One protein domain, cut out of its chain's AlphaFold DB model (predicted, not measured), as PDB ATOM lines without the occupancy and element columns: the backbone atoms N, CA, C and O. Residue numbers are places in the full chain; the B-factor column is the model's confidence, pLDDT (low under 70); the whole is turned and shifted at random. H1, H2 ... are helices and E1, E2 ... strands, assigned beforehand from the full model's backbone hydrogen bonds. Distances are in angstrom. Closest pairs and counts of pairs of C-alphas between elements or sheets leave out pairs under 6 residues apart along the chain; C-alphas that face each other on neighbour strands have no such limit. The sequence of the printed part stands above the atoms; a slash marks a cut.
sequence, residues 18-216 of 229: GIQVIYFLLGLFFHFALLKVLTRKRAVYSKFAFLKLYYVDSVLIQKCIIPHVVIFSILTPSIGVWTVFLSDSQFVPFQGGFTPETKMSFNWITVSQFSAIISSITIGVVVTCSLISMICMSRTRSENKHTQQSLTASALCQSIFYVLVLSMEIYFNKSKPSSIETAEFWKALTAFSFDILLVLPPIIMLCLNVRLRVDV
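This is residues 18 to 216 of the 229 residues of the protein "Serpentine receptor class gamma" of Caenorhabditis nigoni (UniProt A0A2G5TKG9). Helices H4, H5, H6 and H1 make a loose row, H1 beside residues 198 to 203 of H6, while the longest helix, H3, splays away and leads to a small strand hairpin, E1 and E2. Short H2 and H7 sit toward the other end. The 199 printed residues, with seven named helices and two antiparallel strands, run H1 H2 H3 E1 E2 H4 H5 H6 H7 and are mostly helix. The whole is loose, with a radius of gyration of the C-alphas of 20.6 A and spans of 63 by 36 by 30 A.

E1, residues 89 to 94, and E2, residues 97 to 102, form an antiparallel hairpin; N 92 and O 99 are within hydrogen-bond range at 2.9 A. A tight link joins E1 to H3, residues 49 to 84, whose residues 51 to 58 touch H1, residues 18 to 40, at a steep tilt of 45 degrees, closest C-alphas Leu 35 and Tyr 55, 6.7 A. H5, residues 145 to 174, forms helical hairpins with H4, residues 111 to 139, closest C-alphas Ala 116 and Ile 170, 5.0 A, and H6, residues 180 to 208, Ser 154 and Met 205, 5.6 A. H6 touches H1 at a shallow tilt of 27 degrees, closest C-alphas Gly 27 and Val 199, 4.5 A. H7, residues 210 to 216, touches H6 only at the corner, closest C-alphas Leu 206 and Arg 213, 4.9 A. H2, residues 42 to 45, is close but not clearly touching H1, closest C-alphas Leu 38 and Tyr 45, 6.4 A. Every O i to N i+4 pair is within hydrogen-bond range in H1, H4, H5 and H7, 23 of 32 in H3 and 22 of 25 in H6; H2 is too short for one.

H1 begins at C-alpha 18 (-147.038, 86.097, 33.350), and H7 ends at C-alpha 216 (-143.177, 86.513, 6.620). H3 is 45.4 A long, H5 42.8 A, H4 42.4 A and H6 40.6 A.

The C-alphas farthest apart, of Leu 86 and Glu 143, are 64.1 A apart. The printed part has no cut, and no link is long. Residues 77 to 111 and 177 have pLDDT under 70.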
ATOM      1  N   GLY A  18    -147.384  84.985  34.232       83.12
ATOM      2  CA  GLY A  18    -147.038  86.097  33.350       83.12
ATOM      3  C   GLY A  18    -146.031  85.681  32.278       83.12
ATOM      4  O   GLY A  18    -146.248  85.934  31.095       83.12
ATOM      5  N   ILE A  19    -144.973  84.968  32.676       86.12
ATOM      6  CA  ILE A  19    -143.976  84.417  31.747       86.12
ATOM      7  C   ILE A  19    -144.635  83.431  30.770       86.12
ATOM      8  O   ILE A  19    -144.378  83.513  29.567       86.12
ATOM      9  N   GLN A  20    -145.518  82.559  31.268       85.00
ATOM     10  CA  GLN A  20    -146.251  81.584  30.460       85.00
ATOM     11  C   GLN A  20    -147.124  82.211  29.384       85.00
ATOM     12  O   GLN A  20    -147.030  81.857  28.208       85.00
ATOM     13  N   VAL A  21    -147.908  83.219  29.754       88.00
ATOM     14  CA  VAL A  21    -148.720  83.972  28.800       88.00
ATOM     15  C   VAL A  21    -147.840  84.646  27.749       88.00
ATOM     16  O   VAL A  21    -148.145  84.569  26.561       88.00
ATOM     17  N   ILE A  22    -146.726  85.263  28.152       90.19
ATOM     18  CA  ILE A  22    -145.830  85.967  27.225       90.19
ATOM     19  C   ILE A  22    -145.266  85.015  26.164       90.19
ATOM     20  O   ILE A  22    -145.361  85.316  24.971       90.19
ATOM     21  N   TYR A  23    -144.700  83.868  26.560       88.81
ATOM     22  CA  TYR A  23    -144.116  82.960  25.571       88.81
ATOM     23  C   TYR A  23    -145.180  82.299  24.685       88.81
ATOM     24  O   TYR A  23    -144.924  82.079  23.500       88.81
ATOM     25  N   PHE A  24    -146.393  82.048  25.195       89.75
ATOM     26  CA  PHE A  24    -147.482  81.521  24.369       89.75
ATOM     27  C   PHE A  24    -147.982  82.542  23.354       89.75
ATOM     28  O   PHE A  24    -148.171  82.189  22.191       89.75
ATOM     29  N   LEU A  25    -148.148  83.807  23.751       90.75
ATOM     30  CA  LEU A  25    -148.522  84.879  22.826       90.75
ATOM     31  C   LEU A  25    -147.475  85.051  21.723       90.75
ATOM     32  O   LEU A  25    -147.830  85.220  20.556       90.75
ATOM     33  N   LEU A  26    -146.190  84.947  22.070       91.88
ATOM     34  CA  LEU A  26    -145.102  84.987  21.099       91.88
ATOM     35  C   LEU A  26    -145.168  83.801  20.120       91.88
ATOM     36  O   LEU A  26    -145.079  83.994  18.905       91.88
ATOM     37  N   GLY A  27    -145.372  82.582  20.627       90.25
ATOM     38  CA  GLY A  27    -145.556  81.388  19.797       90.25
ATOM     39  C   GLY A  27    -146.748  81.501  18.857       90.25
ATOM     40  O   GLY A  27    -146.636  81.220  17.662       90.25
ATOM     41  N   LEU A  28    -147.872  81.985  19.382       91.38
ATOM     42  CA  LEU A  28    -149.103  82.200  18.638       91.38
ATOM     43  C   LEU A  28    -148.916  83.239  17.526       91.38
ATOM     44  O   LEU A  28    -149.353  83.023  16.395       91.38
ATOM     45  N   PHE A  29    -148.215  84.336  17.824       93.56
ATOM     46  CA  PHE A  29    -147.868  85.356  16.840       93.56
ATOM     47  C   PHE A  29    -147.081  84.757  15.667       93.56
ATOM     48  O   PHE A  29    -147.485  84.919  14.513       93.56
ATOM     49  N   PHE A  30    -146.000  84.017  15.940       94.12
ATOM     50  CA  PHE A  30    -145.204  83.395  14.878       94.12
ATOM     51  C   PHE A  30    -145.985  82.329  14.110       94.12
ATOM     52  O   PHE A  30    -145.867  82.251  12.885       94.12
ATOM     53  N   HIS A  31    -146.813  81.542  14.800       93.69
ATOM     54  CA  HIS A  31    -147.672  80.542  14.178       93.69
ATOM     55  C   HIS A  31    -148.639  81.179  13.168       93.69
ATOM     56  O   HIS A  31    -148.676  80.773  12.003       93.69
ATOM     57  N   PHE A  32    -149.370  82.226  13.566       93.25
ATOM     58  CA  PHE A  32    -150.288  82.924  12.663       93.25
ATOM     59  C   PHE A  32    -149.568  83.664  11.538       93.25
ATOM     60  O   PHE A  32    -150.045  83.652  10.401       93.25
ATOM     61  N   ALA A  33    -148.414  84.274  11.816       93.19
ATOM     62  CA  ALA A  33    -147.609  84.935  10.795       93.19
ATOM     63  C   ALA A  33    -147.181  83.946   9.695       93.19
ATOM     64  O   ALA A  33    -147.326  84.231   8.502       93.19
ATOM     65  N   LEU A  34    -146.742  82.748  10.090       94.00
ATOM     66  CA  LEU A  34    -146.403  81.674   9.163       94.00
ATOM     67  C   LEU A  34    -147.627  81.197   8.378       94.00
ATOM     68  O   LEU A  34    -147.585  81.100   7.150       94.00
ATOM     69  N   LEU A  35    -148.736  80.937   9.074       94.00
ATOM     70  CA  LEU A  35    -149.968  80.437   8.471       94.00
ATOM     71  C   LEU A  35    -150.528  81.415   7.430       94.00
ATOM     72  O   LEU A  35    -150.974  81.000   6.357       94.00
ATOM     73  N   LYS A  36    -150.438  82.721   7.705       93.38
ATOM     74  CA  LYS A  36    -150.807  83.784   6.765       93.38
ATOM     75  C   LYS A  36    -149.995  83.690   5.473       93.38
ATOM     76  O   LYS A  36    -150.572  83.726   4.385       93.38
ATOM     77  N   VAL A  37    -148.675  83.517   5.564       93.88
ATOM     78  CA  VAL A  37    -147.807  83.382   4.382       93.88
ATOM     79  C   VAL A  37    -148.060  82.092   3.621       93.88
ATOM     80  O   VAL A  37    -148.162  82.131   2.394       93.88
ATOM     81  N   LEU A  38    -148.209  80.968   4.323       93.56
ATOM     82  CA  LEU A  38    -148.520  79.680   3.702       93.56
ATOM     83  C   LEU A  38    -149.872  79.716   2.977       93.56
ATOM     84  O   LEU A  38    -150.008  79.113   1.915       93.56
ATOM     85  N   THR A  39    -150.838  80.481   3.495       93.38
ATOM     86  CA  THR A  39    -152.124  80.721   2.826       93.38
ATOM     87  C   THR A  39    -151.953  81.604   1.588       93.38
ATOM     88  O   THR A  39    -152.384  81.221   0.502       93.38
ATOM     89  N   ARG A  40    -151.277  82.756   1.715       92.75
ATOM     90  CA  ARG A  40    -151.065  83.718   0.614       92.75
ATOM     91  C   ARG A  40    -150.270  83.109  -0.545       92.75
ATOM     92  O   ARG A  40    -150.610  83.314  -1.702       92.75
ATOM     93  N   LYS A  41    -149.213  82.349  -0.244       92.69
ATOM     94  CA  LYS A  41    -148.303  81.737  -1.229       92.69
ATOM     95  C   LYS A  41    -148.499  80.220  -1.346       92.69
ATOM     96  O   LYS A  41    -147.544  79.480  -1.595       92.69
ATOM     97  N   ARG A  42    -149.741  79.742  -1.197       90.25
ATOM     98  CA  ARG A  42    -150.076  78.307  -1.174       90.25
ATOM     99  C   ARG A  42    -149.545  77.540  -2.385       90.25
ATOM    100  O   ARG A  42    -148.968  76.478  -2.197       90.25
ATOM    101  N   ALA A  43    -149.673  78.087  -3.596       90.88
ATOM    102  CA  ALA A  43    -149.222  77.436  -4.834       90.88
ATOM    103  C   ALA A  43    -147.700  77.179  -4.883       90.88
ATOM    104  O   ALA A  43    -147.237  76.249  -5.545       90.88
ATOM    105  N   VAL A  44    -146.915  77.994  -4.170       91.00
ATOM    106  CA  VAL A  44    -145.459  77.838  -4.073       91.00
ATOM    107  C   VAL A  44    -145.120  76.831  -2.980       91.00
ATOM    108  O   VAL A  44    -144.369  75.884  -3.219       91.00
ATOM    109  N   TYR A  45    -145.689  77.010  -1.786       91.25
ATOM    110  CA  TYR A  45    -145.300  76.226  -0.617       91.25
ATOM    111  C   TYR A  45    -145.922  74.828  -0.553       91.25
ATOM    112  O   TYR A  45    -145.340  73.946   0.073       91.25
ATOM    113  N   SER A  46    -147.027  74.569  -1.260       89.56
ATOM    114  CA  SER A  46    -147.641  73.235  -1.328       89.56
ATOM    115  C   SER A  46    -146.752  72.181  -1.992       89.56
ATOM    116  O   SER A  46    -147.021  70.989  -1.849       89.56
ATOM    117  N   LYS A  47    -145.704  72.605  -2.715       90.06
ATOM    118  CA  LYS A  47    -144.688  71.722  -3.306       90.06
ATOM    119  C   LYS A  47    -143.760  71.106  -2.253       90.06
ATOM    120  O   LYS A  47    -143.138  70.081  -2.513       90.06
ATOM    121  N   PHE A  48    -143.658  71.711  -1.068       89.62
ATOM    122  CA  PHE A  48    -142.854  71.190   0.032       89.62
ATOM    123  C   PHE A  48    -143.743  70.379   0.977       89.62
ATOM    124  O   PHE A  48    -144.586  70.943   1.673       89.62
ATOM    125  N   ALA A  49    -143.539  69.058   1.020       87.56
ATOM    126  CA  ALA A  49    -144.365  68.140   1.810       87.56
ATOM    127  C   ALA A  49    -144.463  68.545   3.291       87.56
ATOM    128  O   ALA A  49    -145.559  68.567   3.840       87.56
ATOM    129  N   PHE A  50    -143.344  68.949   3.898       88.56
ATOM    130  CA  PHE A  50    -143.293  69.387   5.294       88.56
ATOM    131  C   PHE A  50    -144.184  70.610   5.572       88.56
ATOM    132  O   PHE A  50    -145.007  70.580   6.481       88.56
ATOM    133  N   LEU A  51    -144.089  71.662   4.751       92.06
ATOM    134  CA  LEU A  51    -144.911  72.869   4.919       92.06
ATOM    135  C   LEU A  51    -146.383  72.618   4.590       92.06
ATOM    136  O   LEU A  51    -147.263  73.209   5.213       92.06
ATOM    137  N   LYS A  52    -146.658  71.738   3.621       91.56
ATOM    138  CA  LYS A  52    -148.020  71.308   3.302       91.56
ATOM    139  C   LYS A  52    -148.651  70.581   4.491       91.56
ATOM    140  O   LYS A  52    -149.787  70.895   4.829       91.56
ATOM    141  N   LEU A  53    -147.923  69.648   5.106       90.56
ATOM    142  CA  LEU A  53    -148.388  68.908   6.276       90.56
ATOM    143  C   LEU A  53    -148.621  69.857   7.455       90.56
ATOM    144  O   LEU A  53    -149.737  69.926   7.954       90.56
ATOM    145  N   TYR A  54    -147.631  70.696   7.780       92.06
ATOM    146  CA  TYR A  54    -147.755  71.713   8.827       92.06
ATOM    147  C   TYR A  54    -148.991  72.603   8.640       92.06
ATOM    148  O   TYR A  54    -149.727  72.863   9.590       92.06
ATOM    149  N   TYR A  55    -149.238  73.070   7.412       93.81
ATOM    150  CA  TYR A  55    -150.403  73.891   7.091       93.81
ATOM    151  C   TYR A  55    -151.721  73.151   7.335       93.81
ATOM    152  O   TYR A  55    -152.624  73.702   7.964       93.81
ATOM    153  N   VAL A  56    -151.839  71.919   6.829       93.06
ATOM    154  CA  VAL A  56    -153.059  71.113   6.970       93.06
ATOM    155  C   VAL A  56    -153.333  70.812   8.438       93.06
ATOM    156  O   VAL A  56    -154.454  71.053   8.883       93.06
ATOM    157  N   ASP A  57    -152.319  70.388   9.192       90.44
ATOM    158  CA  ASP A  57    -152.443  70.096  10.621       90.44
ATOM    159  C   ASP A  57    -152.862  71.346  11.402       90.44
ATOM    160  O   ASP A  57    -153.807  71.304  12.186       90.44
ATOM    161  N   SER A  58    -152.234  72.493  11.125       90.94
ATOM    162  CA  SER A  58    -152.564  73.764  11.781       90.94
ATOM    163  C   SER A  58    -154.015  74.184  11.522       90.94
ATOM    164  O   SER A  58    -154.732  74.565  12.447       90.94
ATOM    165  N   VAL A  59    -154.484  74.083  10.272       91.81
ATOM    166  CA  VAL A  59    -155.869  74.430   9.910       91.81
ATOM    167  C   VAL A  59    -156.867  73.435  10.504       91.81
ATOM    168  O   VAL A  59    -157.922  73.856  10.980       91.81
ATOM    169  N   LEU A  60    -156.547  72.137  10.498       91.19
ATOM    170  CA  LEU A  60    -157.382  71.087  11.082       91.19
ATOM    171  C   LEU A  60    -157.551  71.299  12.588       91.19
ATOM    172  O   LEU A  60    -158.672  71.275  13.095       91.19
ATOM    173  N   ILE A  61    -156.452  71.569  13.296       87.81
ATOM    174  CA  ILE A  61    -156.482  71.860  14.730       87.81
ATOM    175  C   ILE A  61    -157.367  73.081  14.995       87.81
ATOM    176  O   ILE A  61    -158.287  73.006  15.804       87.81
ATOM    177  N   GLN A  62    -157.150  74.178  14.267       87.62
ATOM    178  CA  GLN A  62    -157.879  75.428  14.483       87.62
ATOM    179  C   GLN A  62    -159.374  75.338  14.174       87.62
ATOM    180  O   GLN A  62    -160.184  75.887  14.916       87.62
ATOM    181  N   LYS A  63    -159.751  74.687  13.069       87.62
ATOM    182  CA  LYS A  63    -161.139  74.694  12.583       87.62
ATOM    183  C   LYS A  63    -161.963  73.506  13.047       87.62
ATOM    184  O   LYS A  63    -163.179  73.627  13.136       87.62
ATOM    185  N   CYS A  64    -161.329  72.369  13.307       87.06
ATOM    186  CA  CYS A  64    -162.034  71.149  13.671       87.06
ATOM    187  C   CYS A  64    -161.816  70.826  15.143       87.06
ATOM    188  O   CYS A  64    -162.786  70.736  15.885       87.06
ATOM    189  N   ILE A  65    -160.568  70.716  15.600       85.62
ATOM    190  CA  ILE A  65    -160.295  70.184  16.943       85.62
ATOM    191  C   ILE A  65    -160.635  71.202  18.035       85.62
ATOM    192  O   ILE A  65    -161.392  70.873  18.945       85.62
ATOM    193  N   ILE A  66    -160.141  72.440  17.937       87.81
ATOM    194  CA  ILE A  66    -160.343  73.464  18.977       87.81
ATOM    195  C   ILE A  66    -161.833  73.702  19.269       87.81
ATOM    196  O   ILE A  66    -162.200  73.637  20.441       87.81
ATOM    197  N   PRO A  67    -162.722  73.908  18.276       87.69
ATOM    198  CA  PRO A  67    -164.142  74.104  18.558       87.69
ATOM    199  C   PRO A  67    -164.768  72.921  19.299       87.69
ATOM    200  O   PRO A  67    -165.517  73.129  20.247       87.69
ATOM    201  N   HIS A  68    -164.417  71.688  18.923       83.06
ATOM    202  CA  HIS A  68    -164.937  70.492  19.587       83.06
ATOM    203  C   HIS A  68    -164.429  70.388  21.026       83.06
ATOM    204  O   HIS A  68    -165.215  70.101  21.924       83.06
ATOM    205  N   VAL A  69    -163.147  70.678  21.265       84.56
ATOM    206  CA  VAL A  69    -162.565  70.685  22.614       84.56
ATOM    207  C   VAL A  69    -163.193  71.777  23.476       84.56
ATOM    208  O   VAL A  69    -163.506  71.514  24.633       84.56
ATOM    209  N   VAL A  70    -163.433  72.975  22.937       86.25
ATOM    210  CA  VAL A  70    -164.081  74.081  23.664       86.25
ATOM    211  C   VAL A  70    -165.520  73.722  24.021       86.25
ATOM    212  O   VAL A  70    -165.907  73.854  25.180       86.25
ATOM    213  N   ILE A  71    -166.294  73.209  23.059       85.69
ATOM    214  CA  ILE A  71    -167.662  72.731  23.300       85.69
ATOM    215  C   ILE A  71    -167.645  71.643  24.376       85.69
ATOM    216  O   ILE A  71    -168.361  71.753  25.368       85.69
ATOM    217  N   PHE A  72    -166.782  70.635  24.240       81.94
ATOM    218  CA  PHE A  72    -166.652  69.570  25.230       81.94
ATOM    219  C   PHE A  72    -166.264  70.118  26.607       81.94
ATOM    220  O   PHE A  72    -166.870  69.732  27.600       81.94
ATOM    221  N   SER A  73    -165.327  71.064  26.688       80.62
ATOM    222  CA  SER A  73    -164.877  71.678  27.946       80.62
ATOM    223  C   SER A  73    -165.977  72.482  28.639       80.62
ATOM    224  O   SER A  73    -166.037  72.487  29.861       80.62
ATOM    225  N   ILE A  74    -166.869  73.125  27.881       81.69
ATOM    226  CA  ILE A  74    -168.040  73.836  28.421       81.69
ATOM    227  C   ILE A  74    -169.128  72.850  28.872       81.69
ATOM    228  O   ILE A  74    -169.797  73.076  29.880       81.69
ATOM    229  N   LEU A  75    -169.298  71.738  28.153       79.00
ATOM    230  CA  LEU A  75    -170.295  70.714  28.473       79.00
ATOM    231  C   LEU A  75    -169.853  69.784  29.614       79.00
ATOM    232  O   LEU A  75    -170.695  69.302  30.370       79.00
ATOM    233  N   THR A  76    -168.547  69.558  29.784       71.31
ATOM    234  CA  THR A  76    -167.969  68.659  30.801       71.31
ATOM    235  C   THR A  76    -168.398  69.022  32.229       71.31
ATOM    236  O   THR A  76    -168.803  68.110  32.954       71.31
ATOM    237  N   PRO A  77    -168.429  70.306  32.645       65.50
ATOM    238  CA  PRO A  77    -168.985  70.712  33.930       65.50
ATOM    239  C   PRO A  77    -170.417  70.238  34.186       65.50
ATOM    240  O   PRO A  77    -170.782  69.979  35.326       65.50
ATOM    241  N   SER A  78    -171.215  70.077  33.129       65.00
ATOM    242  CA  SER A  78    -172.625  69.687  33.229       65.00
ATOM    243  C   SER A  78    -172.820  68.168  33.333       65.00
ATOM    244  O   SER A  78    -173.858  67.720  33.809       65.00
ATOM    245  N   ILE A  79    -171.827  67.375  32.910       63.47
ATOM    246  CA  ILE A  79    -171.907  65.904  32.826       63.47
ATOM    247  C   ILE A  79    -171.019  65.223  33.887       63.47
ATOM    248  O   ILE A  79    -171.374  64.159  34.385       63.47
ATOM    249  N   GLY A  80    -169.884  65.828  34.262       53.53
ATOM    250  CA  GLY A  80    -168.826  65.174  35.048       53.53
ATOM    251  C   GLY A  80    -168.452  65.821  36.387       53.53
ATOM    252  O   GLY A  80    -167.722  65.207  37.153       53.53
ATOM    253  N   VAL A  81    -168.934  67.022  36.732       55.44
ATOM    254  CA  VAL A  81    -168.573  67.654  38.027       55.44
ATOM    255  C   VAL A  81    -169.217  66.941  39.223       55.44
ATOM    256  O   VAL A  81    -168.671  66.969  40.324       55.44
ATOM    257  N   TRP A  82    -170.307  66.201  39.011       50.50
ATOM    258  CA  TRP A  82    -170.943  65.397  40.060       50.50
ATOM    259  C   TRP A  82    -170.060  64.245  40.567       50.50
ATOM    260  O   TRP A  82    -170.173  63.869  41.731       50.50
ATOM    261  N   THR A  83    -169.144  63.707  39.751       50.28
ATOM    262  CA  THR A  83    -168.255  62.610  40.182       50.28
ATOM    263  C   THR A  83    -167.085  63.097  41.039       50.28
ATOM    264  O   THR A  83    -166.597  62.343  41.876       50.28
ATOM    265  N   VAL A  84    -166.691  64.372  40.915       52.56
ATOM    266  CA  VAL A  84    -165.699  65.021  41.794       52.56
ATOM    267  C   VAL A  84    -166.257  65.216  43.209       52.56
ATOM    268  O   VAL A  84    -165.516  65.075  44.174       52.56
ATOM    269  N   PHE A  85    -167.568  65.445  43.356       51.31
ATOM    270  CA  PHE A  85    -168.234  65.473  44.668       51.31
ATOM    271  C   PHE A  85    -168.376  64.088  45.327       51.31
ATOM    272  O   PHE A  85    -168.605  64.016  46.531       51.31
ATOM    273  N   LEU A  86    -168.253  62.997  44.560       49.41
ATOM    274  CA  LEU A  86    -168.438  61.615  45.029       49.41
ATOM    275  C   LEU A  86    -167.121  60.850  45.248       49.41
ATOM    276  O   LEU A  86    -167.145  59.734  45.761       49.41
ATOM    277  N   SER A  87    -165.979  61.416  44.855       47.25
ATOM    278  CA  SER A  87    -164.659  60.802  45.016       47.25
ATOM    279  C   SER A  87    -163.883  61.497  46.134       47.25
ATOM    280  O   SER A  87    -163.813  62.727  46.146       47.25
ATOM    281  N   ASP A  88    -163.252  60.723  47.030       45.22
ATOM    282  CA  ASP A  88    -162.233  61.212  47.974       45.22
ATOM    283  C   ASP A  88    -161.020  61.739  47.187       45.22
ATOM    284  O   ASP A  88    -160.008  61.061  46.982       45.22
ATOM    285  N   SER A  89    -161.160  62.958  46.684       51.03
ATOM    286  CA  SER A  89    -160.181  63.659  45.870       51.03
ATOM    287  C   SER A  89    -159.474  64.695  46.734       51.03
ATOM    288  O   SER A  89    -160.096  65.487  47.442       51.03
ATOM    289  N   GLN A  90    -158.143  64.668  46.716       52.84
ATOM    290  CA  GLN A  90    -157.339  65.674  47.401       52.84
ATOM    291  C   GLN A  90    -156.916  66.719  46.375       52.84
ATOM    292  O   GLN A  90    -156.238  66.409  45.401       52.84
ATOM    293  N   PHE A  91    -157.326  67.969  46.575       52.97
ATOM    294  CA  PHE A  91    -156.815  69.085  45.787       52.97
ATOM    295  C   PHE A  91    -155.383  69.382  46.226       52.97
ATOM    296  O   PHE A  91    -155.164  69.928  47.309       52.97
ATOM    297  N   VAL A  92    -154.412  69.016  45.393       54.50
ATOM    298  CA  VAL A  92    -153.004  69.348  45.618       54.50
ATOM    299  C   VAL A  92    -152.645  70.607  44.826       54.50
ATOM    300  O   VAL A  92    -153.077  70.753  43.678       54.50
ATOM    301  N   PRO A  93    -151.911  71.559  45.422       50.00
ATOM    302  CA  PRO A  93    -151.462  72.737  44.699       50.00
ATOM    303  C   PRO A  93    -150.449  72.327  43.620       50.00
ATOM    304  O   PRO A  93    -149.438  71.700  43.921       50.00
ATOM    305  N   PHE A  94    -150.701  72.689  42.362       56.59
ATOM    306  CA  PHE A  94    -149.790  72.436  41.242       56.59
ATOM    307  C   PHE A  94    -149.817  73.625  40.280       56.59
ATOM    308  O   PHE A  94    -150.889  74.069  39.872       56.59
ATOM    309  N   GLN A  95    -148.635  74.171  39.964       49.31
ATOM    310  CA  GLN A  95    -148.454  75.364  39.117       49.31
ATOM    311  C   GLN A  95    -149.398  76.537  39.468       49.31
ATOM    312  O   GLN A  95    -149.985  77.155  38.590       49.31
ATOM    313  N   GLY A  96    -149.602  76.839  40.753       47.25
ATOM    314  CA  GLY A  96    -150.415  77.987  41.181       47.25
ATOM    315  C   GLY A  96    -151.935  77.811  41.038       47.25
ATOM    316  O   GLY A  96    -152.675  78.764  41.272       47.25
ATOM    317  N   GLY A  97    -152.400  76.607  40.693       49.00
ATOM    318  CA  GLY A  97    -153.793  76.169  40.794       49.00
ATOM    319  C   GLY A  97    -153.939  74.959  41.722       49.00
ATOM    320  O   GLY A  97    -153.008  74.604  42.446       49.00
ATOM    321  N   PHE A  98    -155.102  74.310  41.689       47.41
ATOM    322  CA  PHE A  98    -155.351  73.051  42.393       47.41
ATOM    323  C   PHE A  98    -155.618  71.940  41.382       47.41
ATOM    324  O   PHE A  98    -156.537  72.053  40.571       47.41
ATOM    325  N   THR A  99    -154.849  70.857  41.442       50.88
ATOM    326  CA  THR A  99    -155.130  69.643  40.671       50.88
ATOM    327  C   THR A  99    -155.785  68.608  41.582       50.88
ATOM    328  O   THR A  99    -155.253  68.351  42.664       50.88
ATOM    329  N   PRO A 100    -156.921  68.009  41.192       49.00
ATOM    330  CA  PRO A 100    -157.502  66.905  41.943       49.00
ATOM    331  C   PRO A 100    -156.624  65.655  41.778       49.00
ATOM    332  O   PRO A 100    -156.504  65.111  40.683       49.00
ATOM    333  N   GLU A 101    -156.005  65.191  42.862       53.22
ATOM    334  CA  GLU A 101    -155.375  63.873  42.931       53.22
ATOM    335  C   GLU A 101    -156.404  62.852  43.433       53.22
ATOM    336  O   GLU A 101    -156.856  62.889  44.581       53.22
ATOM    337  N   THR A 102    -156.793  61.923  42.558       50.81
ATOM    338  CA  THR A 102    -157.575  60.732  42.914       50.81
ATOM    339  C   THR A 102    -156.638  59.597  43.316       50.81
ATOM    340  O   THR A 102    -155.767  59.207  42.532       50.81
ATOM    341  N   LYS A 103    -156.837  59.011  44.504       48.12
ATOM    342  CA  LYS A 103    -156.133  57.786  44.913       48.12
ATOM    343  C   LYS A 103    -156.541  56.636  43.987       48.12
ATOM    344  O   LYS A 103    -157.698  56.224  43.979       48.12
ATOM    345  N   MET A 104    -155.608  56.120  43.187       48.16
ATOM    346  CA  MET A 104    -155.891  54.977  42.314       48.16
ATOM    347  C   MET A 104    -156.018  53.686  43.133       48.16
ATOM    348  O   MET A 104    -155.122  53.337  43.893       48.16
ATOM    349  N   SER A 105    -157.128  52.967  42.941       43.62
ATOM    350  CA  SER A 105    -157.457  51.705  43.627       43.62
ATOM    351  C   SER A 105    -156.855  50.450  42.966       43.62
ATOM    352  O   SER A 105    -157.037  49.348  43.481       43.62
ATOM    353  N   PHE A 106    -156.164  50.569  41.825       44.44
ATOM    354  CA  PHE A 106    -155.708  49.421  41.030       44.44
ATOM    355  C   PHE A 106    -154.191  49.469  40.778       44.44
ATOM    356  O   PHE A 106    -153.689  50.382  40.132       44.44
ATOM    357  N   ASN A 107    -153.470  48.457  41.277       51.19
ATOM    358  CA  ASN A 107    -151.998  48.399  41.325       51.19
ATOM    359  C   ASN A 107    -151.316  47.737  40.111       51.19
ATOM    360  O   ASN A 107    -150.092  47.652  40.083       51.19
ATOM    361  N   TRP A 108    -152.065  47.204  39.142       47.97
ATOM    362  CA  TRP A 108    -151.494  46.288  38.141       47.97
ATOM    363  C   TRP A 108    -150.921  46.977  36.889       47.97
ATOM    364  O   TRP A 108    -150.005  46.429  36.285       47.97
ATOM    365  N   ILE A 109    -151.374  48.194  36.551       54.38
ATOM    366  CA  ILE A 109    -150.723  49.127  35.607       54.38
ATOM    367  C   ILE A 109    -150.935  50.545  36.144       54.38
ATOM    368  O   ILE A 109    -152.064  51.036  36.160       54.38
ATOM    369  N   THR A 110    -149.874  51.227  36.579       64.62
ATOM    370  CA  THR A 110    -149.996  52.648  36.938       64.62
ATOM    371  C   THR A 110    -150.026  53.505  35.670       64.62
ATOM    372  O   THR A 110    -149.333  53.210  34.693       64.62
ATOM    373  N   VAL A 111    -150.783  54.609  35.672       68.38
ATOM    374  CA  VAL A 111    -150.829  55.561  34.538       68.38
ATOM    375  C   VAL A 111    -149.425  56.051  34.142       68.38
ATOM    376  O   VAL A 111    -149.145  56.232  32.958       68.38
ATOM    377  N   SER A 112    -148.501  56.159  35.103       70.00
ATOM    378  CA  SER A 112    -147.095  56.508  34.849       70.00
ATOM    379  C   SER A 112    -146.328  55.456  34.037       70.00
ATOM    380  O   SER A 112    -145.518  55.811  33.180       70.00
ATOM    381  N   GLN A 113    -146.580  54.162  34.267       72.25
ATOM    382  CA  GLN A 113    -145.944  53.080  33.510       72.25
ATOM    383  C   GLN A 113    -146.450  53.049  32.070       72.25
ATOM    384  O   GLN A 113    -145.654  52.896  31.144       72.25
ATOM    385  N   PHE A 114    -147.754  53.254  31.877       78.75
ATOM    386  CA  PHE A 114    -148.345  53.344  30.547       78.75
ATOM    387  C   PHE A 114    -147.789  54.540  29.758       78.75
ATOM    388  O   PHE A 114    -147.337  54.353  28.628       78.75
ATOM    389  N   SER A 115    -147.719  55.731  30.372       81.00
ATOM    390  CA  SER A 115    -147.119  56.925  29.746       81.00
ATOM    391  C   SER A 115    -145.679  56.658  29.304       81.00
ATOM    392  O   SER A 115    -145.324  56.886  28.154       81.00
ATOM    393  N   ALA A 116    -144.861  56.051  30.172       84.25
ATOM    394  CA  ALA A 116    -143.470  55.744  29.846       84.25
ATOM    395  C   ALA A 116    -143.311  54.748  28.680       84.25
ATOM    396  O   ALA A 116    -142.372  54.884  27.889       84.25
ATOM    397  N   ILE A 117    -144.200  53.753  28.552       86.69
ATOM    398  CA  ILE A 117    -144.194  52.808  27.422       86.69
ATOM    399  C   ILE A 117    -144.526  53.542  26.122       86.69
ATOM    400  O   ILE A 117    -143.785  53.409  25.147       86.69
ATOM    401  N   ILE A 118    -145.594  54.345  26.120       88.56
ATOM    402  CA  ILE A 118    -146.000  55.130  24.951       88.56
ATOM    403  C   ILE A 118    -144.875  56.079  24.533       88.56
ATOM    404  O   ILE A 118    -144.445  56.018  23.383       88.56
ATOM    405  N   SER A 119    -144.308  56.849  25.465       90.12
ATOM    406  CA  SER A 119    -143.195  57.763  25.182       90.12
ATOM    407  C   SER A 119    -141.968  57.023  24.628       90.12
ATOM    408  O   SER A 119    -141.317  57.516  23.706       90.12
ATOM    409  N   SER A 120    -141.686  55.801  25.098       91.50
ATOM    410  CA  SER A 120    -140.589  54.972  24.565       91.50
ATOM    411  C   SER A 120    -140.839  54.543  23.114       91.50
ATOM    412  O   SER A 120    -139.945  54.652  22.272       91.50
ATOM    413  N   ILE A 121    -142.060  54.096  22.799       93.62
ATOM    414  CA  ILE A 121    -142.462  53.735  21.430       93.62
ATOM    415  C   ILE A 121    -142.382  54.966  20.522       93.62
ATOM    416  O   ILE A 121    -141.841  54.892  19.418       93.62
ATOM    417  N   THR A 122    -142.869  56.115  20.995       93.50
ATOM    418  CA  THR A 122    -142.839  57.372  20.245       93.50
ATOM    419  C   THR A 122    -141.412  57.810  19.920       93.50
ATOM    420  O   THR A 122    -141.157  58.188  18.778       93.50
ATOM    421  N   ILE A 123    -140.464  57.708  20.861       95.38
ATOM    422  CA  ILE A 123    -139.044  57.985  20.583       95.38
ATOM    423  C   ILE A 123    -138.535  57.091  19.446       95.38
ATOM    424  O   ILE A 123    -137.917  57.598  18.510       95.38
ATOM    425  N   GLY A 124    -138.830  55.787  19.489       94.31
ATOM    426  CA  GLY A 124    -138.435  54.851  18.433       94.31
ATOM    427  C   GLY A 124    -138.944  55.280  17.056       94.31
ATOM    428  O   GLY A 124    -138.160  55.409  16.116       94.31
ATOM    429  N   VAL A 125    -140.237  55.600  16.958       95.44
ATOM    430  CA  VAL A 125    -140.858  56.082  15.714       95.44
ATOM    431  C   VAL A 125    -140.205  57.379  15.229       95.44
ATOM    432  O   VAL A 125    -139.828  57.475  14.061       95.44
ATOM    433  N   VAL A 126    -140.018  58.368  16.110       95.31
ATOM    434  CA  VAL A 126    -139.433  59.672  15.756       95.31
ATOM    435  C   VAL A 126    -138.005  59.523  15.236       95.31
ATOM    436  O   VAL A 126    -137.654  60.144  14.228       95.31
ATOM    437  N   VAL A 127    -137.187  58.680  15.871       95.44
ATOM    438  CA  VAL A 127    -135.814  58.408  15.427       95.44
ATOM    439  C   VAL A 127    -135.821  57.740  14.054       95.44
ATOM    440  O   VAL A 127    -135.150  58.227  13.143       95.44
ATOM    441  N   THR A 128    -136.624  56.691  13.852       94.75
ATOM    442  CA  THR A 128    -136.723  56.005  12.555       94.75
ATOM    443  C   THR A 128    -137.196  56.948  11.446       94.75
ATOM    444  O   THR A 128    -136.564  57.020  10.391       94.75
ATOM    445  N   CYS A 129    -138.249  57.736  11.681       93.62
ATOM    446  CA  CYS A 129    -138.746  58.717  10.715       93.62
ATOM    447  C   CYS A 129    -137.706  59.800  10.392       93.62
ATOM    448  O   CYS A 129    -137.571  60.206   9.234       93.62
ATOM    449  N   SER A 130    -136.940  60.247  11.389       94.12
ATOM    450  CA  SER A 130    -135.875  61.241  11.210       94.12
ATOM    451  C   SER A 130    -134.717  60.686  10.372       94.12
ATOM    452  O   SER A 130    -134.245  61.360   9.455       94.12
ATOM    453  N   LEU A 131    -134.312  59.431  10.606       93.75
ATOM    454  CA  LEU A 131    -133.297  58.740   9.802       93.75
ATOM    455  C   LEU A 131    -133.747  58.574   8.346       93.75
ATOM    456  O   LEU A 131    -133.004  58.927   7.428       93.75
ATOM    457  N   ILE A 132    -134.980  58.105   8.124       92.94
ATOM    458  CA  ILE A 132    -135.557  57.972   6.779       92.94
ATOM    459  C   ILE A 132    -135.572  59.335   6.076       92.94
ATOM    460  O   ILE A 132    -135.132  59.441   4.932       92.94
ATOM    461  N   SER A 133    -135.994  60.395   6.771       90.38
ATOM    462  CA  SER A 133    -136.032  61.756   6.221       90.38
ATOM    463  C   SER A 133    -134.649  62.247   5.781       90.38
ATOM    464  O   SER A 133    -134.522  62.825   4.700       90.38
ATOM    465  N   MET A 134    -133.598  61.974   6.563       91.06
ATOM    466  CA  MET A 134    -132.217  62.304   6.187       91.06
ATOM    467  C   MET A 134    -131.743  61.529   4.957       91.06
ATOM    468  O   MET A 134    -131.139  62.117   4.058       91.06
ATOM    469  N   ILE A 135    -132.039  60.228   4.881       90.19
ATOM    470  CA  ILE A 135    -131.660  59.379   3.742       90.19
ATOM    471  C   ILE A 135    -132.393  59.815   2.466       90.19
ATOM    472  O   ILE A 135    -131.792  59.921   1.398       90.19
ATOM    473  N   CYS A 136    -133.691  60.106   2.554       87.50
ATOM    474  CA  CYS A 136    -134.458  60.623   1.424       87.50
ATOM    475  C   CYS A 136    -133.922  61.986   0.966       87.50
ATOM    476  O   CYS A 136    -133.796  62.226  -0.237       87.50
ATOM    477  N   MET A 137    -133.549  62.863   1.904       88.12
ATOM    478  CA  MET A 137    -132.991  64.179   1.587       88.12
ATOM    479  C   MET A 137    -131.621  64.085   0.907       88.12
ATOM    480  O   MET A 137    -131.373  64.797  -0.066       88.12
ATOM    481  N   SER A 138    -130.740  63.188   1.364       84.75
ATOM    482  CA  SER A 138    -129.413  63.009   0.758       84.75
ATOM    483  C   SER A 138    -129.488  62.510  -0.689       84.75
ATOM    484  O   SER A 138    -128.640  62.866  -1.508       84.75
ATOM    485  N   ARG A 139    -130.544  61.754  -1.024       86.06
ATOM    486  CA  ARG A 139    -130.805  61.209  -2.366       86.06
ATOM    487  C   ARG A 139    -131.617  62.131  -3.277       86.06
ATOM    488  O   ARG A 139    -131.654  61.912  -4.485       86.06
ATOM    489  N   THR A 140    -132.277  63.154  -2.738       81.88
ATOM    490  CA  THR A 140    -133.175  64.006  -3.527       81.88
ATOM    491  C   THR A 140    -132.394  64.994  -4.398       81.88
ATOM    492  O   THR A 140    -131.593  65.799  -3.911       81.88
ATOM    493  N   ARG A 141    -132.679  64.991  -5.707       75.25
ATOM    494  CA  ARG A 141    -132.194  65.989  -6.672       75.25
ATOM    495  C   ARG A 141    -133.332  66.948  -7.024       75.25
ATOM    496  O   ARG A 141    -133.981  66.809  -8.051       75.25
ATOM    497  N   SER A 142    -133.605  67.886  -6.120       77.94
ATOM    498  CA  SER A 142    -134.615  68.933  -6.313       77.94
ATOM    499  C   SER A 142    -133.970  70.225  -6.800       77.94
ATOM    500  O   SER A 142    -132.911  70.611  -6.313       77.94
ATOM    501  N   GLU A 143    -134.649  70.936  -7.698       79.31
ATOM    502  CA  GLU A 143    -134.291  72.301  -8.104       79.31
ATOM    503  C   GLU A 143    -134.225  73.254  -6.893       79.31
ATOM    504  O   GLU A 143    -133.393  74.150  -6.831       79.31
ATOM    505  N   ASN A 144    -135.034  72.993  -5.858       82.31
ATOM    506  CA  ASN A 144    -135.061  73.759  -4.609       82.31
ATOM    507  C   ASN A 144    -134.357  73.025  -3.450       82.31
ATOM    508  O   ASN A 144    -134.807  73.106  -2.301       82.31
ATOM    509  N   LYS A 145    -133.260  72.303  -3.732       85.62
ATOM    510  CA  LYS A 145    -132.544  71.459  -2.754       85.62
ATOM    511  C   LYS A 145    -132.223  72.185  -1.447       85.62
ATOM    512  O   LYS A 145    -132.523  71.657  -0.385       85.62
ATOM    513  N   HIS A 146    -131.705  73.412  -1.507       87.56
ATOM    514  CA  HIS A 146    -131.339  74.172  -0.305       87.56
ATOM    515  C   HIS A 146    -132.550  74.498   0.591       87.56
ATOM    516  O   HIS A 146    -132.469  74.425   1.815       87.56
ATOM    517  N   THR A 147    -133.707  74.816  -0.006       87.19
ATOM    518  CA  THR A 147    -134.940  75.060   0.769       87.19
ATOM    519  C   THR A 147    -135.435  73.765   1.404       87.19
ATOM    520  O   THR A 147    -135.787  73.750   2.576       87.19
ATOM    521  N   GLN A 148    -135.416  72.657   0.660       87.38
ATOM    522  CA  GLN A 148    -135.792  71.354   1.206       87.38
ATOM    523  C   GLN A 148    -134.864  70.913   2.345       87.38
ATOM    524  O   GLN A 148    -135.355  70.481   3.382       87.38
ATOM    525  N   GLN A 149    -133.550  71.088   2.196       90.38
ATOM    526  CA  GLN A 149    -132.572  70.783   3.240       90.38
ATOM    527  C   GLN A 149    -132.816  71.598   4.510       90.38
ATOM    528  O   GLN A 149    -132.786  71.036   5.599       90.38
ATOM    529  N   SER A 150    -133.112  72.894   4.383       92.38
ATOM    530  CA  SER A 150    -133.432  73.743   5.535       92.38
ATOM    531  C   SER A 150    -134.739  73.330   6.236       92.38
ATOM    532  O   SER A 150    -134.799  73.271   7.469       92.38
ATOM    533  N   LEU A 151    -135.771  72.946   5.476       91.56
ATOM    534  CA  LEU A 151    -137.014  72.405   6.037       91.56
ATOM    535  C   LEU A 151    -136.779  71.074   6.761       91.56
ATOM    536  O   LEU A 151    -137.271  70.882   7.869       91.56
ATOM    537  N   THR A 152    -135.981  70.173   6.184       91.62
ATOM    538  CA  THR A 152    -135.598  68.920   6.849       91.62
ATOM    539  C   THR A 152    -134.739  69.175   8.084       91.62
ATOM    540  O   THR A 152    -134.965  68.535   9.102       91.62
ATOM    541  N   ALA A 153    -133.820  70.142   8.056       92.81
ATOM    542  CA  ALA A 153    -133.062  70.548   9.238       92.81
ATOM    543  C   ALA A 153    -133.979  71.092  10.348       92.81
ATOM    544  O   ALA A 153    -133.760  70.796  11.521       92.81
ATOM    545  N   SER A 154    -135.041  71.817   9.982       94.12
ATOM    546  CA  SER A 154    -136.065  72.287  10.927       94.12
ATOM    547  C   SER A 154    -136.799  71.120  11.583       94.12
ATOM    548  O   SER A 154    -136.887  71.067  12.808       94.12
ATOM    549  N   ALA A 155    -137.237  70.146  10.781       92.62
ATOM    550  CA  ALA A 155    -137.881  68.935  11.277       92.62
ATOM    551  C   ALA A 155    -136.957  68.131  12.209       92.62
ATOM    552  O   ALA A 155    -137.383  67.709  13.278       92.62
ATOM    553  N   LEU A 156    -135.677  67.973  11.851       94.50
ATOM    554  CA  LEU A 156    -134.691  67.274  12.684       94.50
ATOM    555  C   LEU A 156    -134.434  68.000  14.004       94.50
ATOM    556  O   LEU A 156    -134.377  67.362  15.051       94.50
ATOM    557  N   CYS A 157    -134.315  69.326  13.964       94.88
ATOM    558  CA  CYS A 157    -134.159  70.143  15.160       94.88
ATOM    559  C   CYS A 157    -135.352  69.952  16.110       94.88
ATOM    560  O   CYS A 157    -135.158  69.691  17.295       94.88
ATOM    561  N   GLN A 158    -136.581  69.971  15.582       92.56
ATOM    562  CA  GLN A 158    -137.782  69.677  16.367       92.56
ATOM    563  C   GLN A 158    -137.793  68.246  16.917       92.56
ATOM    564  O   GLN A 158    -138.106  68.066  18.090       92.56
ATOM    565  N   SER A 159    -137.415  67.240  16.118       94.62
ATOM    566  CA  SER A 159    -137.317  65.847  16.576       94.62
ATOM    567  C   SER A 159    -136.334  65.685  17.737       94.62
ATOM    568  O   SER A 159    -136.624  64.949  18.674       94.62
ATOM    569  N   ILE A 160    -135.193  66.383  17.710       94.69
ATOM    570  CA  ILE A 160    -134.205  66.352  18.800       94.69
ATOM    571  C   ILE A 160    -134.823  66.890  20.092       94.69
ATOM    572  O   ILE A 160    -134.761  66.215  21.118       94.69
ATOM    573  N   PHE A 161    -135.465  68.062  20.043       94.19
ATOM    574  CA  PHE A 161    -136.157  68.606  21.215       94.19
ATOM    575  C   PHE A 161    -137.258  67.667  21.708       94.19
ATOM    576  O   PHE A 161    -137.360  67.423  22.906       94.19
ATOM    577  N   TYR A 162    -138.028  67.078  20.794       93.69
ATOM    578  CA  TYR A 162    -139.096  66.143  21.133       93.69
ATOM    579  C   TYR A 162    -138.570  64.900  21.868       93.69
ATOM    580  O   TYR A 162    -139.094  64.526  22.915       93.69
ATOM    581  N   VAL A 163    -137.478  64.300  21.381       95.56
ATOM    582  CA  VAL A 163    -136.826  63.154  22.037       95.56
ATOM    583  C   VAL A 163    -136.271  63.530  23.411       95.56
ATOM    584  O   VAL A 163    -136.409  62.743  24.347       95.56
ATOM    585  N   LEU A 164    -135.678  64.719  23.565       93.62
ATOM    586  CA  LEU A 164    -135.173  65.194  24.859       93.62
ATOM    587  C   LEU A 164    -136.299  65.324  25.893       93.62
ATOM    588  O   LEU A 164    -136.158  64.815  27.004       93.62
ATOM    589  N   VAL A 165    -137.427  65.935  25.518       92.94
ATOM    590  CA  VAL A 165    -138.598  66.104  26.399       92.94
ATOM    591  C   VAL A 165    -139.158  64.746  26.829       92.94
ATOM    592  O   VAL A 165    -139.331  64.499  28.023       92.94
ATOM    593  N   LEU A 166    -139.367  63.824  25.881       92.81
ATOM    594  CA  LEU A 166    -139.860  62.476  26.189       92.81
ATOM    595  C   LEU A 166    -138.871  61.673  27.045       92.81
ATOM    596  O   LEU A 166    -139.278  60.901  27.911       92.81
ATOM    597  N   SER A 167    -137.567  61.869  26.846       92.25
ATOM    598  CA  SER A 167    -136.539  61.228  27.673       92.25
ATOM    599  C   SER A 167    -136.595  61.723  29.121       92.25
ATOM    600  O   SER A 167    -136.475  60.911  30.040       92.25
ATOM    601  N   MET A 168    -136.833  63.023  29.339       89.25
ATOM    602  CA  MET A 168    -137.055  63.580  30.680       89.25
ATOM    603  C   MET A 168    -138.312  62.993  31.334       89.25
ATOM    604  O   MET A 168    -138.271  62.625  32.504       89.25
ATOM    605  N   GLU A 169    -139.408  62.851  30.584       88.00
ATOM    606  CA  GLU A 169    -140.652  62.250  31.081       88.00
ATOM    607  C   GLU A 169    -140.455  60.782  31.505       88.00
ATOM    608  O   GLU A 169    -140.860  60.375  32.596       88.00
ATOM    609  N   ILE A 170    -139.779  59.978  30.675       89.44
ATOM    610  CA  ILE A 170    -139.457  58.577  30.992       89.44
ATOM    611  C   ILE A 170    -138.555  58.500  32.223       89.44
ATOM    612  O   ILE A 170    -138.783  57.660  33.099       89.44
ATOM    613  N   TYR A 171    -137.537  59.363  32.296       87.06
ATOM    614  CA  TYR A 171    -136.647  59.431  33.448       87.06
ATOM    615  C   TYR A 171    -137.437  59.734  34.718       87.06
ATOM    616  O   TYR A 171    -137.314  58.995  35.693       87.06
ATOM    617  N   PHE A 172    -138.312  60.741  34.696       83.44
ATOM    618  CA  PHE A 172    -139.136  61.109  35.842       83.44
ATOM    619  C   PHE A 172    -140.063  59.967  36.286       83.44
ATOM    620  O   PHE A 172    -140.080  59.597  37.459       83.44
ATOM    621  N   ASN A 173    -140.760  59.326  35.344       81.00
ATOM    622  CA  ASN A 173    -141.671  58.219  35.645       81.00
ATOM    623  C   ASN A 173    -140.963  56.993  36.254       81.00
ATOM    624  O   ASN A 173    -141.583  56.226  36.993       81.00
ATOM    625  N   LYS A 174    -139.670  56.794  35.962       80.44
ATOM    626  CA  LYS A 174    -138.876  55.665  36.477       80.44
ATOM    627  C   LYS A 174    -138.071  55.982  37.733       80.44
ATOM    628  O   LYS A 174    -137.802  55.070  38.512       80.44
ATOM    629  N   SER A 175    -137.669  57.234  37.929       73.50
ATOM    630  CA  SER A 175    -136.636  57.611  38.906       73.50
ATOM    631  C   SER A 175    -137.080  57.577  40.371       73.50
ATOM    632  O   SER A 175    -136.231  57.820  41.217       73.50
ATOM    633  N   LYS A 176    -138.338  57.205  40.684       70.06
ATOM    634  CA  LYS A 176    -138.896  57.092  42.054       70.06
ATOM    635  C   LYS A 176    -138.330  58.195  42.970       70.06
ATOM    636  O   LYS A 176    -137.434  57.910  43.766       70.06
ATOM    637  N   PRO A 177    -138.790  59.449  42.816       69.81
ATOM    638  CA  PRO A 177    -138.145  60.607  43.428       69.81
ATOM    639  C   PRO A 177    -137.960  60.419  44.937       69.81
ATOM    640  O   PRO A 177    -138.875  59.988  45.639       69.81
ATOM    641  N   SER A 178    -136.756  60.731  45.420       70.25
ATOM    642  CA  SER A 178    -136.346  60.531  46.815       70.25
ATOM    643  C   SER A 178    -136.989  61.527  47.782       70.25
ATOM    644  O   SER A 178    -137.045  61.260  48.981       70.25
ATOM    645  N   SER A 179    -137.494  62.657  47.276       78.44
ATOM    646  CA  SER A 179    -138.234  63.658  48.045       78.44
ATOM    647  C   SER A 179    -139.420  64.218  47.255       78.44
ATOM    648  O   SER A 179    -139.442  64.200  46.025       78.44
ATOM    649  N   ILE A 180    -140.409  64.760  47.967       74.25
ATOM    650  CA  ILE A 180    -141.578  65.411  47.353       74.25
ATOM    651  C   ILE A 180    -141.148  66.652  46.552       74.25
ATOM    652  O   ILE A 180    -141.592  66.837  45.425       74.25
ATOM    653  N   GLU A 181    -140.209  67.444  47.075       74.94
ATOM    654  CA  GLU A 181    -139.706  68.656  46.409       74.94
ATOM    655  C   GLU A 181    -139.013  68.351  45.073       74.94
ATOM    656  O   GLU A 181    -139.231  69.040  44.075       74.94
ATOM    657  N   THR A 182    -138.207  67.284  45.024       76.31
ATOM    658  CA  THR A 182    -137.581  66.852  43.766       76.31
ATOM    659  C   THR A 182    -138.632  66.360  42.777       76.31
ATOM    660  O   THR A 182    -138.529  66.655  41.587       76.31
ATOM    661  N   ALA A 183    -139.682  65.680  43.251       76.62
ATOM    662  CA  ALA A 183    -140.786  65.252  42.401       76.62
ATOM    663  C   ALA A 183    -141.535  66.438  41.771       76.62
ATOM    664  O   ALA A 183    -141.805  66.431  40.571       76.62
ATOM    665  N   GLU A 184    -141.851  67.463  42.563       76.81
ATOM    666  CA  GLU A 184    -142.532  68.676  42.097       76.81
ATOM    667  C   GLU A 184    -141.685  69.470  41.100       76.81
ATOM    668  O   GLU A 184    -142.200  69.902  40.065       76.81
ATOM    669  N   PHE A 185    -140.383  69.608  41.364       81.69
ATOM    670  CA  PHE A 185    -139.454  70.261  40.444       81.69
ATOM    671  C   PHE A 185    -139.417  69.564  39.079       81.69
ATOM    672  O   PHE A 185    -139.571  70.221  38.049       81.69
ATOM    673  N   TRP A 186    -139.267  68.235  39.056       81.25
ATOM    674  CA  TRP A 186    -139.240  67.477  37.804       81.25
ATOM    675  C   TRP A 186    -140.571  67.547  37.053       81.25
ATOM    676  O   TRP A 186    -140.557  67.774  35.847       81.25
ATOM    677  N   LYS A 187    -141.716  67.447  37.746       79.56
ATOM    678  CA  LYS A 187    -143.035  67.648  37.118       79.56
ATOM    679  C   LYS A 187    -143.140  69.028  36.463       79.56
ATOM    680  O   LYS A 187    -143.583  69.127  35.320       79.56
ATOM    681  N   ALA A 188    -142.718  70.082  37.163       80.06
ATOM    682  CA  ALA A 188    -142.747  71.445  36.637       80.06
ATOM    683  C   ALA A 188    -141.805  71.620  35.435       80.06
ATOM    684  O   ALA A 188    -142.189  72.241  34.444       80.06
ATOM    685  N   LEU A 189    -140.603  71.041  35.497       85.31
ATOM    686  CA  LEU A 189    -139.624  71.080  34.413       85.31
ATOM    687  C   LEU A 189    -140.122  70.336  33.169       85.31
ATOM    688  O   LEU A 189    -140.008  70.855  32.058       85.31
ATOM    689  N   THR A 190    -140.706  69.147  33.337       85.44
ATOM    690  CA  THR A 190    -141.293  68.378  32.234       85.44
ATOM    691  C   THR A 190    -142.456  69.139  31.598       85.44
ATOM    692  O   THR A 190    -142.469  69.288  30.379       85.44
ATOM    693  N   ALA A 191    -143.376  69.694  32.396       83.62
ATOM    694  CA  ALA A 191    -144.490  70.501  31.893       83.62
ATOM    695  C   ALA A 191    -144.002  71.727  31.101       83.62
ATOM    696  O   ALA A 191    -144.399  71.926  29.956       83.62
ATOM    697  N   PHE A 192    -143.055  72.485  31.659       86.19
ATOM    698  CA  PHE A 192    -142.442  73.621  30.971       86.19
ATOM    699  C   PHE A 192    -141.766  73.211  29.653       86.19
ATOM    700  O   PHE A 192    -141.854  73.917  28.651       86.19
ATOM    701  N   SER A 193    -141.113  72.049  29.622       90.06
ATOM    702  CA  SER A 193    -140.441  71.557  28.417       90.06
ATOM    703  C   SER A 193    -141.436  71.222  27.294       90.06
ATOM    704  O   SER A 193    -141.155  71.506  26.128       90.06
ATOM    705  N   PHE A 194    -142.616  70.688  27.631       89.12
ATOM    706  CA  PHE A 194    -143.712  70.495  26.673       89.12
ATOM    707  C   PHE A 194    -144.295  71.823  26.170       89.12
ATOM    708  O   PHE A 194    -144.555  71.950  24.972       89.12
ATOM    709  N   ASP A 195    -144.432  72.831  27.034       89.00
ATOM    710  CA  ASP A 195    -144.901  74.163  26.626       89.00
ATOM    711  C   ASP A 195    -143.951  74.804  25.602       89.00
ATOM    712  O   ASP A 195    -144.378  75.310  24.559       89.00
ATOM    713  N   ILE A 196    -142.638  74.710  25.842       88.12
ATOM    714  CA  ILE A 196    -141.622  75.185  24.894       88.12
ATOM    715  C   ILE A 196    -141.713  74.429  23.566       88.12
ATOM    716  O   ILE A 196    -141.662  75.045  22.501       88.12
ATOM    717  N   LEU A 197    -141.903  73.113  23.606       90.06
ATOM    718  CA  LEU A 197    -142.035  72.272  22.417       90.06
ATOM    719  C   LEU A 197    -143.257  72.628  21.556       90.06
ATOM    720  O   LEU A 197    -143.225  72.416  20.344       90.06
ATOM    721  N   LEU A 198    -144.306  73.201  22.154       87.44
ATOM    722  CA  LEU A 198    -145.483  73.698  21.438       87.44
ATOM    723  C   LEU A 198    -145.217  75.040  20.736       87.44
ATOM    724  O   LEU A 198    -145.695  75.277  19.627       87.44
ATOM    725  N   VAL A 199    -144.443  75.920  21.374       90.44
ATOM    726  CA  VAL A 199    -144.174  77.296  20.916       90.44
ATOM    727  C   VAL A 199    -143.037  77.378  19.894       90.44
ATOM    728  O   VAL A 199    -143.054  78.211  18.986       90.44
ATOM    729  N   LEU A 200    -142.040  76.509  20.027       91.00
ATOM    730  CA  LEU A 200    -140.795  76.541  19.264       91.00
ATOM    731  C   LEU A 200    -140.894  76.152  17.765       91.00
ATOM    732  O   LEU A 200    -140.123  76.705  16.977       91.00
ATOM    733  N   PRO A 201    -141.816  75.276  17.304       92.00
ATOM    734  CA  PRO A 201    -141.964  74.881  15.900       92.00
ATOM    735  C   PRO A 201    -141.970  76.026  14.870       92.00
ATOM    736  O   PRO A 201    -141.129  76.009  13.965       92.00
ATOM    737  N   PRO A 202    -142.853  77.046  14.965       92.94
ATOM    738  CA  PRO A 202    -142.838  78.163  14.021       92.94
ATOM    739  C   PRO A 202    -141.541  78.977  14.085       92.94
ATOM    740  O   PRO A 202    -141.066  79.450  13.052       92.94
ATOM    741  N   ILE A 203    -140.934  79.095  15.267       93.50
ATOM    742  CA  ILE A 203    -139.690  79.843  15.476       93.50
ATOM    743  C   ILE A 203    -138.526  79.139  14.773       93.50
ATOM    744  O   ILE A 203    -137.843  79.764  13.963       93.50
ATOM    745  N   ILE A 204    -138.344  77.830  14.995       94.38
ATOM    746  CA  ILE A 204    -137.300  77.025  14.337       94.38
ATOM    747  C   ILE A 204    -137.419  77.134  12.817       94.38
ATOM    748  O   ILE A 204    -136.422  77.386  12.133       94.38
ATOM    749  N   MET A 205    -138.637  76.997  12.283       93.31
ATOM    750  CA  MET A 205    -138.858  77.104  10.843       93.31
ATOM    751  C   MET A 205    -138.433  78.469  10.296       93.31
ATOM    752  O   MET A 205    -137.775  78.516   9.259       93.31
ATOM    753  N   LEU A 206    -138.751  79.571  10.980       93.25
ATOM    754  CA  LEU A 206    -138.347  80.919  10.560       93.25
ATOM    755  C   LEU A 206    -136.840  81.163  10.713       93.25
ATOM    756  O   LEU A 206    -136.226  81.825   9.874       93.25
ATOM    757  N   CYS A 207    -136.217  80.629  11.762       92.88
ATOM    758  CA  CYS A 207    -134.780  80.762  11.979       92.88
ATOM    759  C   CYS A 207    -133.980  80.073  10.869       92.88
ATOM    760  O   CYS A 207    -133.048  80.668  10.325       92.88
ATOM    761  N   LEU A 208    -134.378  78.855  10.498       92.94
ATOM    762  CA  LEU A 208    -133.628  78.032   9.553       92.94
ATOM    763  C   LEU A 208    -133.989  78.325   8.090       92.94
ATOM    764  O   LEU A 208    -133.119  78.239   7.220       92.94
ATOM    765  N   ASN A 209    -135.229  78.730   7.788       92.50
ATOM    766  CA  ASN A 209    -135.684  78.948   6.412       92.50
ATOM    767  C   ASN A 209    -135.681  80.429   6.037       92.50
ATOM    768  O   ASN A 209    -136.691  81.122   6.162       92.50
ATOM    769  N   VAL A 210    -134.567  80.900   5.469       90.25
ATOM    770  CA  VAL A 210    -134.403  82.301   5.035       90.25
ATOM    771  C   VAL A 210    -135.520  82.751   4.090       90.25
ATOM    772  O   VAL A 210    -136.096  83.814   4.294       90.25
ATOM    773  N   ARG A 211    -135.886  81.929   3.097       89.94
ATOM    774  CA  ARG A 211    -136.969  82.249   2.148       89.94
ATOM    775  C   ARG A 211    -138.308  82.473   2.853       89.94
ATOM    776  O   ARG A 211    -139.026  83.410   2.529       89.94
ATOM    777  N   LEU A 212    -138.637  81.606   3.811       91.31
ATOM    778  CA  LEU A 212    -139.883  81.678   4.573       91.31
ATOM    779  C   LEU A 212    -139.883  82.890   5.508       91.31
ATOM    780  O   LEU A 212    -140.874  83.608   5.583       91.31
ATOM    781  N   ARG A 213    -138.744  83.163   6.153       93.62
ATOM    782  CA  ARG A 213    -138.536  84.334   7.005       93.62
ATOM    783  C   ARG A 213    -138.730  85.639   6.246       93.62
ATOM    784  O   ARG A 213    -139.466  86.504   6.708       93.62
ATOM    785  N   VAL A 214    -138.093  85.770   5.084       92.06
ATOM    786  CA  VAL A 214    -138.243  86.954   4.233       92.06
ATOM    787  C   VAL A 214    -139.702  87.120   3.829       92.06
ATOM    788  O   VAL A 214    -140.233  88.206   3.984       92.06
ATOM    789  N   ASP A 215    -140.391  86.058   3.417       91.69
ATOM    790  CA  ASP A 215    -141.797  86.159   3.011       91.69
ATOM    791  C   ASP A 215    -142.762  86.509   4.159       91.69
ATOM    792  O   ASP A 215    -143.816  87.097   3.902       91.69
ATOM    793  N   VAL A 216    -142.418  86.161   5.405       91.62
ATOM    794  CA  VAL A 216    -143.177  86.513   6.620       91.62
ATOM    795  C   VAL A 216    -142.971  87.963   7.037       91.62
ATOM    796  O   VAL A 216    -143.943  88.625   7.394       91.62
TER     797      VAL A 216